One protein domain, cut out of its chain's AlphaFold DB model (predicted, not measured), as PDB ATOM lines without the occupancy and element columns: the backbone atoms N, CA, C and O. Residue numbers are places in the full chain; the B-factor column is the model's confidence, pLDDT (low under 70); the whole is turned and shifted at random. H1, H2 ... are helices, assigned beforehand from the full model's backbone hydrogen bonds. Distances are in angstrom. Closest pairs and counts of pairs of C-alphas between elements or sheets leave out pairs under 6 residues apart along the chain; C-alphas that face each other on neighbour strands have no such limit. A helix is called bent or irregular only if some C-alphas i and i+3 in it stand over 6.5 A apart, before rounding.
ATOM      1  N   CYS A 390     225.736 146.947 143.539       92.88
ATOM      2  CA  CYS A 390     225.722 145.698 144.304       92.88
ATOM      3  C   CYS A 390     225.012 144.539 143.576       92.88
ATOM      4  O   CYS A 390     225.469 143.402 143.660       92.88
ATOM      5  N   ALA A 391     223.968 144.809 142.785       93.69
ATOM      6  CA  ALA A 391     223.259 143.783 142.019       93.69
ATOM      7  C   ALA A 391     224.074 143.260 140.830       93.69
ATOM      8  O   ALA A 391     223.981 142.086 140.454       93.69
ATOM      9  N   THR A 392     224.908 144.125 140.251       93.06
ATOM     10  CA  THR A 392     225.800 143.759 139.143       93.06
ATOM     11  C   THR A 392     227.050 143.013 139.615       93.06
ATOM     12  O   THR A 392     227.635 142.242 138.849       93.06
ATOM     13  N   ALA A 393     227.429 143.156 140.891       93.94
ATOM     14  CA  ALA A 393     228.572 142.460 141.464       93.94
ATOM     15  C   ALA A 393     228.378 140.934 141.382       93.94
ATOM     16  O   ALA A 393     227.378 140.375 141.842       93.94
ATOM     17  N   ASN A 394     229.349 140.249 140.770       94.00
ATOM     18  CA  ASN A 394     229.393 138.789 140.617       94.00
ATOM     19  C   ASN A 394     228.170 138.155 139.923       94.00
ATOM     20  O   ASN A 394     227.919 136.958 140.098       94.00
ATOM     21  N   ASN A 395     227.404 138.926 139.139       94.25
ATOM     22  CA  ASN A 395     226.137 138.480 138.547       94.25
ATOM     23  C   ASN A 395     225.156 137.893 139.584       94.25
ATOM     24  O   ASN A 395     224.352 137.015 139.257       94.25
ATOM     25  N   THR A 396     225.220 138.354 140.837       94.56
ATOM     26  CA  THR A 396     224.341 137.906 141.935       94.56
ATOM     27  C   THR A 396     222.867 138.112 141.605       94.56
ATOM     28  O   THR A 396     222.056 137.241 141.916       94.56
ATOM     29  N   TRP A 397     222.541 139.183 140.874       94.94
ATOM     30  CA  TRP A 397     221.190 139.447 140.379       94.94
ATOM     31  C   TRP A 397     220.621 138.257 139.597       94.94
ATOM     32  O   TRP A 397     219.575 137.706 139.929       94.94
ATOM     33  N   ARG A 398     221.357 137.778 138.589       94.94
ATOM     34  CA  ARG A 398     220.911 136.658 137.746       94.94
ATOM     35  C   ARG A 398     221.044 135.302 138.434       94.94
ATOM     36  O   ARG A 398     220.242 134.416 138.174       94.94
ATOM     37  N   ARG A 399     222.070 135.117 139.273       96.06
ATOM     38  CA  ARG A 399     222.377 133.819 139.906       96.06
ATOM     39  C   ARG A 399     221.568 133.518 141.158       96.06
ATOM     40  O   ARG A 399     221.377 132.345 141.456       96.06
ATOM     41  N   VAL A 400     221.193 134.538 141.923       96.31
ATOM     42  CA  VAL A 400     220.607 134.369 143.258       96.31
ATOM     43  C   VAL A 400     219.274 135.092 143.346       96.31
ATOM     44  O   VAL A 400     218.277 134.463 143.694       96.31
ATOM     45  N   PHE A 401     219.226 136.373 142.973       96.19
ATOM     46  CA  PHE A 401     218.008 137.171 143.114       96.19
ATOM     47  C   PHE A 401     216.871 136.654 142.217       96.19
ATOM     48  O   PHE A 401     215.815 136.294 142.733       96.19
ATOM     49  N   ILE A 402     217.097 136.529 140.901       95.62
ATOM     50  CA  ILE A 402     216.072 136.051 139.954       95.62
ATOM     51  C   ILE A 402     215.556 134.644 140.316       95.62
ATOM     52  O   ILE A 402     214.342 134.485 140.414       95.62
ATOM     53  N   PRO A 403     216.402 133.626 140.578       96.56
ATOM     54  CA  PRO A 403     215.906 132.304 140.965       96.56
ATOM     55  C   PRO A 403     215.092 132.308 142.262       96.56
ATOM     56  O   PRO A 403     214.106 131.585 142.360       96.56
ATOM     57  N   THR A 404     215.472 133.133 143.241       97.12
ATOM     58  CA  THR A 404     214.732 133.256 144.508       97.12
ATOM     59  C   THR A 404     213.363 133.893 144.282       97.12
ATOM     60  O   THR A 404     212.364 133.426 144.825       97.12
ATOM     61  N   LEU A 405     213.302 134.917 143.430       95.81
ATOM     62  CA  LEU A 405     212.054 135.554 143.031       95.81
ATOM     63  C   LEU A 405     211.135 134.592 142.268       95.81
ATOM     64  O   LEU A 405     209.956 134.501 142.592       95.81
ATOM     65  N   LEU A 406     211.667 133.846 141.295       95.06
ATOM     66  CA  LEU A 406     210.900 132.847 140.543       95.06
ATOM     67  C   LEU A 406     210.395 131.715 141.445       95.06
ATOM     68  O   LEU A 406     209.265 131.267 141.285       95.06
ATOM     69  N   ALA A 407     211.197 131.281 142.422       95.88
ATOM     70  CA  ALA A 407     210.771 130.289 143.405       95.88
ATOM     71  C   ALA A 407     209.620 130.804 144.285       95.88
ATOM     72  O   ALA A 407     208.695 130.052 144.582       95.88
ATOM     73  N   TRP A 408     209.656 132.083 144.674       95.94
ATOM     74  CA  TRP A 408     208.555 132.718 145.395       95.94
ATOM     75  C   TRP A 408     207.305 132.859 144.521       95.94
ATOM     76  O   TRP A 408     206.231 132.456 144.962       95.94
ATOM     77  N   LEU A 409     207.429 133.333 143.277       95.19
ATOM     78  CA  LEU A 409     206.303 133.411 142.337       95.19
ATOM     79  C   LEU A 409     205.664 132.033 142.128       95.19
ATOM     80  O   LEU A 409     204.449 131.905 142.202       95.19
ATOM     81  N   GLY A 410     206.479 130.987 141.972       95.50
ATOM     82  CA  GLY A 410     206.006 129.607 141.847       95.50
ATOM     83  C   GLY A 410     205.324 129.039 143.098       95.50
ATOM     84  O   GLY A 410     204.702 127.986 143.009       95.50
ATOM     85  N   SER A 411     205.432 129.705 144.254       96.19
ATOM     86  CA  SER A 411     204.713 129.325 145.480       96.19
ATOM     87  C   SER A 411     203.348 130.001 145.637       96.19
ATOM     88  O   SER A 411     202.608 129.645 146.552       96.19
ATOM     89  N   LEU A 412     203.016 130.977 144.785       94.69
ATOM     90  CA  LEU A 412     201.728 131.668 144.814       94.69
ATOM     91  C   LEU A 412     200.663 130.853 144.073       94.69
ATOM     92  O   LEU A 412     200.924 130.340 142.987       94.69
ATOM     93  N   ASP A 413     199.439 130.818 144.610       94.56
ATOM     94  CA  ASP A 413     198.293 130.171 143.948       94.56
ATOM     95  C   ASP A 413     197.985 130.803 142.580       94.56
ATOM     96  O   ASP A 413     197.552 130.122 141.652       94.56
ATOM     97  N   ASN A 414     198.214 132.115 142.447       92.31
ATOM     98  CA  ASN A 414     198.089 132.829 141.183       92.31
ATOM     99  C   ASN A 414     199.223 133.862 141.024       92.31
ATOM    100  O   ASN A 414     199.098 134.990 141.515       92.31
ATOM    101  N   PRO A 415     200.334 133.502 140.352       90.25
ATOM    102  CA  PRO A 415     201.503 134.374 140.220       90.25
ATOM    103  C   PRO A 415     201.247 135.618 139.360       90.25
ATOM    104  O   PRO A 415     202.004 136.579 139.445       90.25
ATOM    105  N   TRP A 416     200.184 135.623 138.551       87.56
ATOM    106  CA  TRP A 416     199.870 136.708 137.619       87.56
ATOM    107  C   TRP A 416     199.036 137.830 138.244       87.56
ATOM    108  O   TRP A 416     198.948 138.915 137.677       87.56
ATOM    109  N   LEU A 417     198.422 137.584 139.406       88.56
ATOM    110  CA  LEU A 417     197.530 138.528 140.094       88.56
ATOM    111  C   LEU A 417     198.145 139.115 141.374       88.56
ATOM    112  O   LEU A 417     197.432 139.617 142.244       88.56
ATOM    113  N   SER A 418     199.468 139.058 141.523       88.94
ATOM    114  CA  SER A 418     200.139 139.656 142.676       88.94
ATOM    115  C   SER A 418     200.041 141.183 142.623       88.94
ATOM    116  O   SER A 418     200.593 141.806 141.721       88.94
ATOM    117  N   SER A 419     199.370 141.794 143.603       92.69
ATOM    118  CA  SER A 419     199.320 143.256 143.729       92.69
ATOM    119  C   SER A 419     200.721 143.836 143.939       92.69
ATOM    120  O   SER A 419     201.466 143.313 144.774       92.69
ATOM    121  N   ASP A 420     201.033 144.961 143.290       91.75
ATOM    122  CA  ASP A 420     202.341 145.631 143.374       91.75
ATOM    123  C   ASP A 420     202.815 145.870 144.812       91.75
ATOM    124  O   ASP A 420     203.997 145.736 145.102       91.75
ATOM    125  N   ILE A 421     201.898 146.149 145.742       93.25
ATOM    126  CA  ILE A 421     202.209 146.363 147.164       93.25
ATOM    127  C   ILE A 421     202.872 145.118 147.779       93.25
ATOM    128  O   ILE A 421     203.899 145.216 148.455       93.25
ATOM    129  N   ILE A 422     202.306 143.935 147.520       94.06
ATOM    130  CA  ILE A 422     202.834 142.652 148.007       94.06
ATOM    131  C   ILE A 422     204.143 142.322 147.287       94.06
ATOM    132  O   ILE A 422     205.103 141.871 147.921       94.06
ATOM    133  N   THR A 423     204.204 142.582 145.981       94.12
ATOM    134  CA  THR A 423     205.389 142.331 145.161       94.12
ATOM    135  C   THR A 423     206.569 143.182 145.624       94.12
ATOM    136  O   THR A 423     207.634 142.635 145.886       94.12
ATOM    137  N   VAL A 424     206.386 144.489 145.835       95.75
ATOM    138  CA  VAL A 424     207.428 145.407 146.332       95.75
ATOM    139  C   VAL A 424     207.892 145.007 147.732       95.75
ATOM    140  O   VAL A 424     209.097 144.908 147.972       95.75
ATOM    141  N   ALA A 425     206.965 144.704 148.647       95.94
ATOM    142  CA  ALA A 425     207.315 144.257 149.997       95.94
ATOM    143  C   ALA A 425     208.118 142.944 149.984       95.94
ATOM    144  O   ALA A 425     209.037 142.757 150.785       95.94
ATOM    145  N   THR A 426     207.799 142.033 149.063       96.56
ATOM    146  CA  THR A 426     208.511 140.757 148.931       96.56
ATOM    147  C   THR A 426     209.860 140.930 148.240       96.56
ATOM    148  O   THR A 426     210.859 140.404 148.726       96.56
ATOM    149  N   LEU A 427     209.929 141.734 147.175       96.25
ATOM    150  CA  LEU A 427     211.180 142.114 146.519       96.25
ATOM    151  C   LEU A 427     212.146 142.746 147.518       96.25
ATOM    152  O   LEU A 427     213.323 142.403 147.504       96.25
ATOM    153  N   ARG A 428     211.654 143.596 148.431       96.38
ATOM    154  CA  ARG A 428     212.451 144.182 149.516       96.38
ATOM    155  C   ARG A 428     213.036 143.112 150.437       96.38
ATOM    156  O   ARG A 428     214.234 143.121 150.683       96.38
ATOM    157  N   LYS A 429     212.234 142.135 150.873       96.69
ATOM    158  CA  LYS A 429     212.716 141.015 151.705       96.69
ATOM    159  C   LYS A 429     213.756 140.150 150.989       96.69
ATOM    160  O   LYS A 429     214.750 139.768 151.597       96.69
ATOM    161  N   ILE A 430     213.535 139.839 149.710       96.75
ATOM    162  CA  ILE A 430     214.494 139.074 148.897       96.75
ATOM    163  C   ILE A 430     215.780 139.886 148.722       96.75
ATOM    164  O   ILE A 430     216.872 139.344 148.861       96.75
ATOM    165  N   TRP A 431     215.656 141.187 148.468       96.19
ATOM    166  CA  TRP A 431     216.789 142.093 148.350       96.19
ATOM    167  C   TRP A 431     217.626 142.117 149.622       96.19
ATOM    168  O   TRP A 431     218.828 141.884 149.564       96.19
ATOM    169  N   ASP A 432     216.991 142.324 150.771       96.06
ATOM    170  CA  ASP A 432     217.668 142.377 152.064       96.06
ATOM    171  C   ASP A 432     218.315 141.025 152.412       96.06
ATOM    172  O   ASP A 432     219.403 140.985 152.980       96.06
ATOM    173  N   ALA A 433     217.714 139.906 152.001       96.06
ATOM    174  CA  ALA A 433     218.300 138.580 152.184       96.06
ATOM    175  C   ALA A 433     219.529 138.321 151.290       96.06
ATOM    176  O   ALA A 433     220.442 137.607 151.705       96.06
ATOM    177  N   VAL A 434     219.557 138.864 150.067       95.88
ATOM    178  CA  VAL A 434     220.654 138.651 149.101       95.88
ATOM    179  C   VAL A 434     221.778 139.678 149.272       95.88
ATOM    180  O   VAL A 434     222.945 139.324 149.118       95.88
ATOM    181  N   TYR A 435     221.435 140.926 149.597       95.44
ATOM    182  CA  TYR A 435     222.333 142.085 149.571       95.44
ATOM    183  C   TYR A 435     222.426 142.847 150.894       95.44
ATOM    184  O   TYR A 435     223.248 143.756 150.990       95.44
ATOM    185  N   GLY A 436     221.601 142.539 151.900       89.44
ATOM    186  CA  GLY A 436     221.388 143.404 153.071       89.44
ATOM    187  C   GLY A 436     222.626 143.704 153.921       89.44
ATOM    188  O   GLY A 436     222.598 144.653 154.698       89.44
ATOM    189  N   ALA A 437     223.718 142.954 153.759       87.62
ATOM    190  CA  ALA A 437     225.001 143.273 154.382       87.62
ATOM    191  C   ALA A 437     225.771 144.392 153.652       87.62
ATOM    192  O   ALA A 437     226.482 145.161 154.292       87.62
ATOM    193  N   ASP A 438     225.611 144.497 152.330       90.31
ATOM    194  CA  ASP A 438     226.494 145.281 151.463       90.31
ATOM    195  C   ASP A 438     225.846 146.577 150.949       90.31
ATOM    196  O   ASP A 438     226.553 147.507 150.561       90.31
ATOM    197  N   SER A 439     224.509 146.662 150.894       89.62
ATOM    198  CA  SER A 439     223.834 147.830 150.310       89.62
ATOM    199  C   SER A 439     222.401 148.042 150.831       89.62
ATOM    200  O   SER A 439     221.483 147.325 150.412       89.62
ATOM    201  N   PRO A 440     222.165 149.053 151.694       90.44
ATOM    202  CA  PRO A 440     220.821 149.434 152.118       90.44
ATOM    203  C   PRO A 440     220.103 150.174 150.977       90.44
ATOM    204  O   PRO A 440     220.168 151.394 150.866       90.44
ATOM    205  N   TYR A 441     219.420 149.432 150.106       93.56
ATOM    206  CA  TYR A 441     218.688 149.984 148.960       93.56
ATOM    207  C   TYR A 441     217.178 149.822 149.137       93.56
ATOM    208  O   TYR A 441     216.707 148.692 149.224       93.56
ATOM    209  N   THR A 442     216.403 150.905 149.183       94.50
ATOM    210  CA  THR A 442     214.936 150.835 149.334       94.50
ATOM    211  C   THR A 442     214.247 150.725 147.980       94.50
ATOM    212  O   THR A 442     214.273 151.668 147.200       94.50
ATOM    213  N   ILE A 443     213.589 149.591 147.731       94.12
ATOM    214  CA  ILE A 443     212.774 149.380 146.528       94.12
ATOM    215  C   ILE A 443     211.452 150.142 146.682       94.12
ATOM    216  O   ILE A 443     210.733 149.941 147.661       94.12
ATOM    217  N   VAL A 444     211.135 150.996 145.708       94.06
ATOM    218  CA  VAL A 444     209.883 151.772 145.635       94.06
ATOM    219  C   VAL A 444     208.998 151.219 144.506       94.06
ATOM    220  O   VAL A 444     209.481 150.575 143.572       94.06
ATOM    221  N   ALA A 445     207.682 151.431 144.576       90.81
ATOM    222  CA  ALA A 445     206.800 151.140 143.444       90.81
ATOM    223  C   ALA A 445     207.247 151.940 142.202       90.81
ATOM    224  O   ALA A 445     207.645 153.096 142.325       90.81
ATOM    225  N   ASN A 446     207.199 151.323 141.016       87.81
ATOM    226  CA  ASN A 446     207.719 151.872 139.749       87.81
ATOM    227  C   ASN A 446     209.237 152.120 139.692       87.81
ATOM    228  O   ASN A 446     209.727 152.781 138.777       87.81
ATOM    229  N   ASP A 447     209.998 151.569 140.632       91.38
ATOM    230  CA  ASP A 447     211.452 151.617 140.583       91.38
ATOM    231  C   ASP A 447     212.024 150.723 139.462       91.38
ATOM    232  O   ASP A 447     211.375 149.806 138.950       91.38
ATOM    233  N   ARG A 448     213.286 150.959 139.096       90.50
ATOM    234  CA  ARG A 448     214.039 150.220 138.074       90.50
ATOM    235  C   ARG A 448     214.059 148.721 138.359       90.50
ATOM    236  O   ARG A 448     213.900 147.927 137.438       90.50
ATOM    237  N   VAL A 449     214.192 148.336 139.630       89.94
ATOM    238  CA  VAL A 449     214.143 146.930 140.063       89.94
ATOM    239  C   VAL A 449     212.790 146.301 139.714       89.94
ATOM    240  O   VAL A 449     212.755 145.211 139.145       89.94
ATOM    241  N   CYS A 450     211.686 147.009 139.969       90.00
ATOM    242  CA  CYS A 450     210.341 146.566 139.599       90.00
ATOM    243  C   CYS A 450     210.189 146.479 138.073       90.00
ATOM    244  O   CYS A 450     209.704 145.473 137.565       90.00
ATOM    245  N   GLY A 451     210.692 147.467 137.326       88.44
ATOM    246  CA  GLY A 451     210.660 147.456 135.859       88.44
ATOM    247  C   GLY A 451     211.418 146.277 135.232       88.44
ATOM    248  O   GLY A 451     210.921 145.640 134.301       88.44
ATOM    249  N   VAL A 452     212.600 145.933 135.754       87.31
ATOM    250  CA  VAL A 452     213.380 144.773 135.280       87.31
ATOM    251  C   VAL A 452     212.669 143.456 135.611       87.31
ATOM    252  O   VAL A 452     212.659 142.534 134.798       87.31
ATOM    253  N   VAL A 453     212.028 143.359 136.777       86.94
ATOM    254  CA  VAL A 453     211.262 142.166 137.170       86.94
ATOM    255  C   VAL A 453     210.024 141.976 136.287       86.94
ATOM    256  O   VAL A 453     209.798 140.879 135.770       86.94
ATOM    257  N   SER A 454     209.255 143.040 136.049       85.38
ATOM    258  CA  SER A 454     208.053 142.988 135.207       85.38
ATOM    259  C   SER A 454     208.370 142.693 133.740       85.38
ATOM    260  O   SER A 454     207.592 142.044 133.050       85.38
ATOM    261  N   THR A 455     209.527 143.136 133.242       83.00
ATOM    262  CA  THR A 455     209.967 142.795 131.879       83.00
ATOM    263  C   THR A 455     210.499 141.367 131.791       83.00
ATOM    264  O   THR A 455     210.234 140.686 130.803       83.00
ATOM    265  N   SER A 456     211.190 140.878 132.825       76.88
ATOM    266  CA  SER A 456     211.730 139.515 132.840       76.88
ATOM    267  C   SER A 456     210.652 138.435 132.926       76.88
ATOM    268  O   SER A 456     210.887 137.331 132.452       76.88
ATOM    269  N   THR A 457     209.505 138.730 133.535       69.88
ATOM    270  CA  THR A 457     208.377 137.788 133.659       69.88
ATOM    271  C   THR A 457     207.505 137.735 132.408       69.88
ATOM    272  O   THR A 457     206.805 136.754 132.199       69.88
ATOM    273  N   ARG A 458     207.558 138.762 131.551       68.31
ATOM    274  CA  ARG A 458     206.754 138.835 130.319       68.31
ATOM    275  C   ARG A 458     207.390 138.131 129.116       68.31
ATOM    276  O   ARG A 458     206.737 138.005 128.089       68.31
ATOM    277  N   GLY A 459     208.671 137.770 129.212       61.81
ATOM    278  CA  GLY A 459     209.476 137.251 128.099       61.81
ATOM    279  C   GLY A 459     209.814 135.759 128.164       61.81
ATOM    280  O   GLY A 459     210.585 135.295 127.328       61.81
TER     281      GLY A 459
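AT A GLANCE: This is residues 390 to 459 of the 460 residues of an uncharacterized protein of Trametes pubescens (UniProt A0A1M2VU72). Two longer helices, H1 and H2, pack together and run opposite ways at a steep tilt, and a shorter helix, H3, lies over one side of this pair, about perpendicular to H2 and a little off from both. H1 has a sharp kink of 95 degrees near residue 397, and after H2 a long loop, residues 436 to 447, folds back to H3. The printed part has 70 residues, with three named helices in the order H1, H2, H3 and no named strand, and its class is all helix. It is compact, with a radius of gyration of the C-alphas of 11.6 A. The C-alphas span 32 by 22 by 19 A, an outline that is only just rounded.

IN THESE COORDINATES: H1 covers residues 390 to 409 and measures 23.1 A from first to last C-alpha; C-alpha 390 is at (225.722, 145.698, 144.304). H1 is irregular: C-alphas 394 and 397 are 8.2 A apart, and it has a kink of 95 degrees near residue 397. Residues 415 to 417 are also helix, a run too short to bear a name. H2 covers residues 420 to 435 and is 21.2 A long, with C-alpha 420 at (202.341, 145.631, 143.374). H3 covers residues 448 to 457, is 14.4 A long and ends with C-alpha 457 at (208.377, 137.788, 133.659).

HOW THE PARTS SIT: H1 and H2 touch, with 9 pairs of C-alphas within 8 A; the closest C-alphas are those of Phe 401 and Val 434, 6.7 A apart. Their lines stand at a steep tilt of 48 degrees and they run opposite ways, though the line of H1 is a rough one. H2 and H3 are close but not clearly touching: the closest C-alphas, those of Val 424 and Cys 450, are 7.4 A apart. The lines of H2 and H3 are about perpendicular, at 77 degrees. H1 and H3 are near each other, with 7 pairs of C-alphas within 10 A but no pair within 8 A. In H2 and H3 every O i to N i+4 pair is within hydrogen-bond range; in H1 9 of 16 are.

THE WHOLE: The two C-alphas farthest apart are those of Asp 413 and Asp 438, at 32.9 A, while the first and last printed C-alphas, those of Cys 390 and Gly 459, are 24.5 A apart. The printed part has no cut. The link from H1 to H2, 10 residues, is short, and the link from H2 to H3, 12 residues, is long. Along that long link, residues 436 to 447, the C-alphas lie 9 to 17 A from the mean of all C-alphas. The mean pLDDT of the printed part is 91.7, and residues 457 to 459 are under 70.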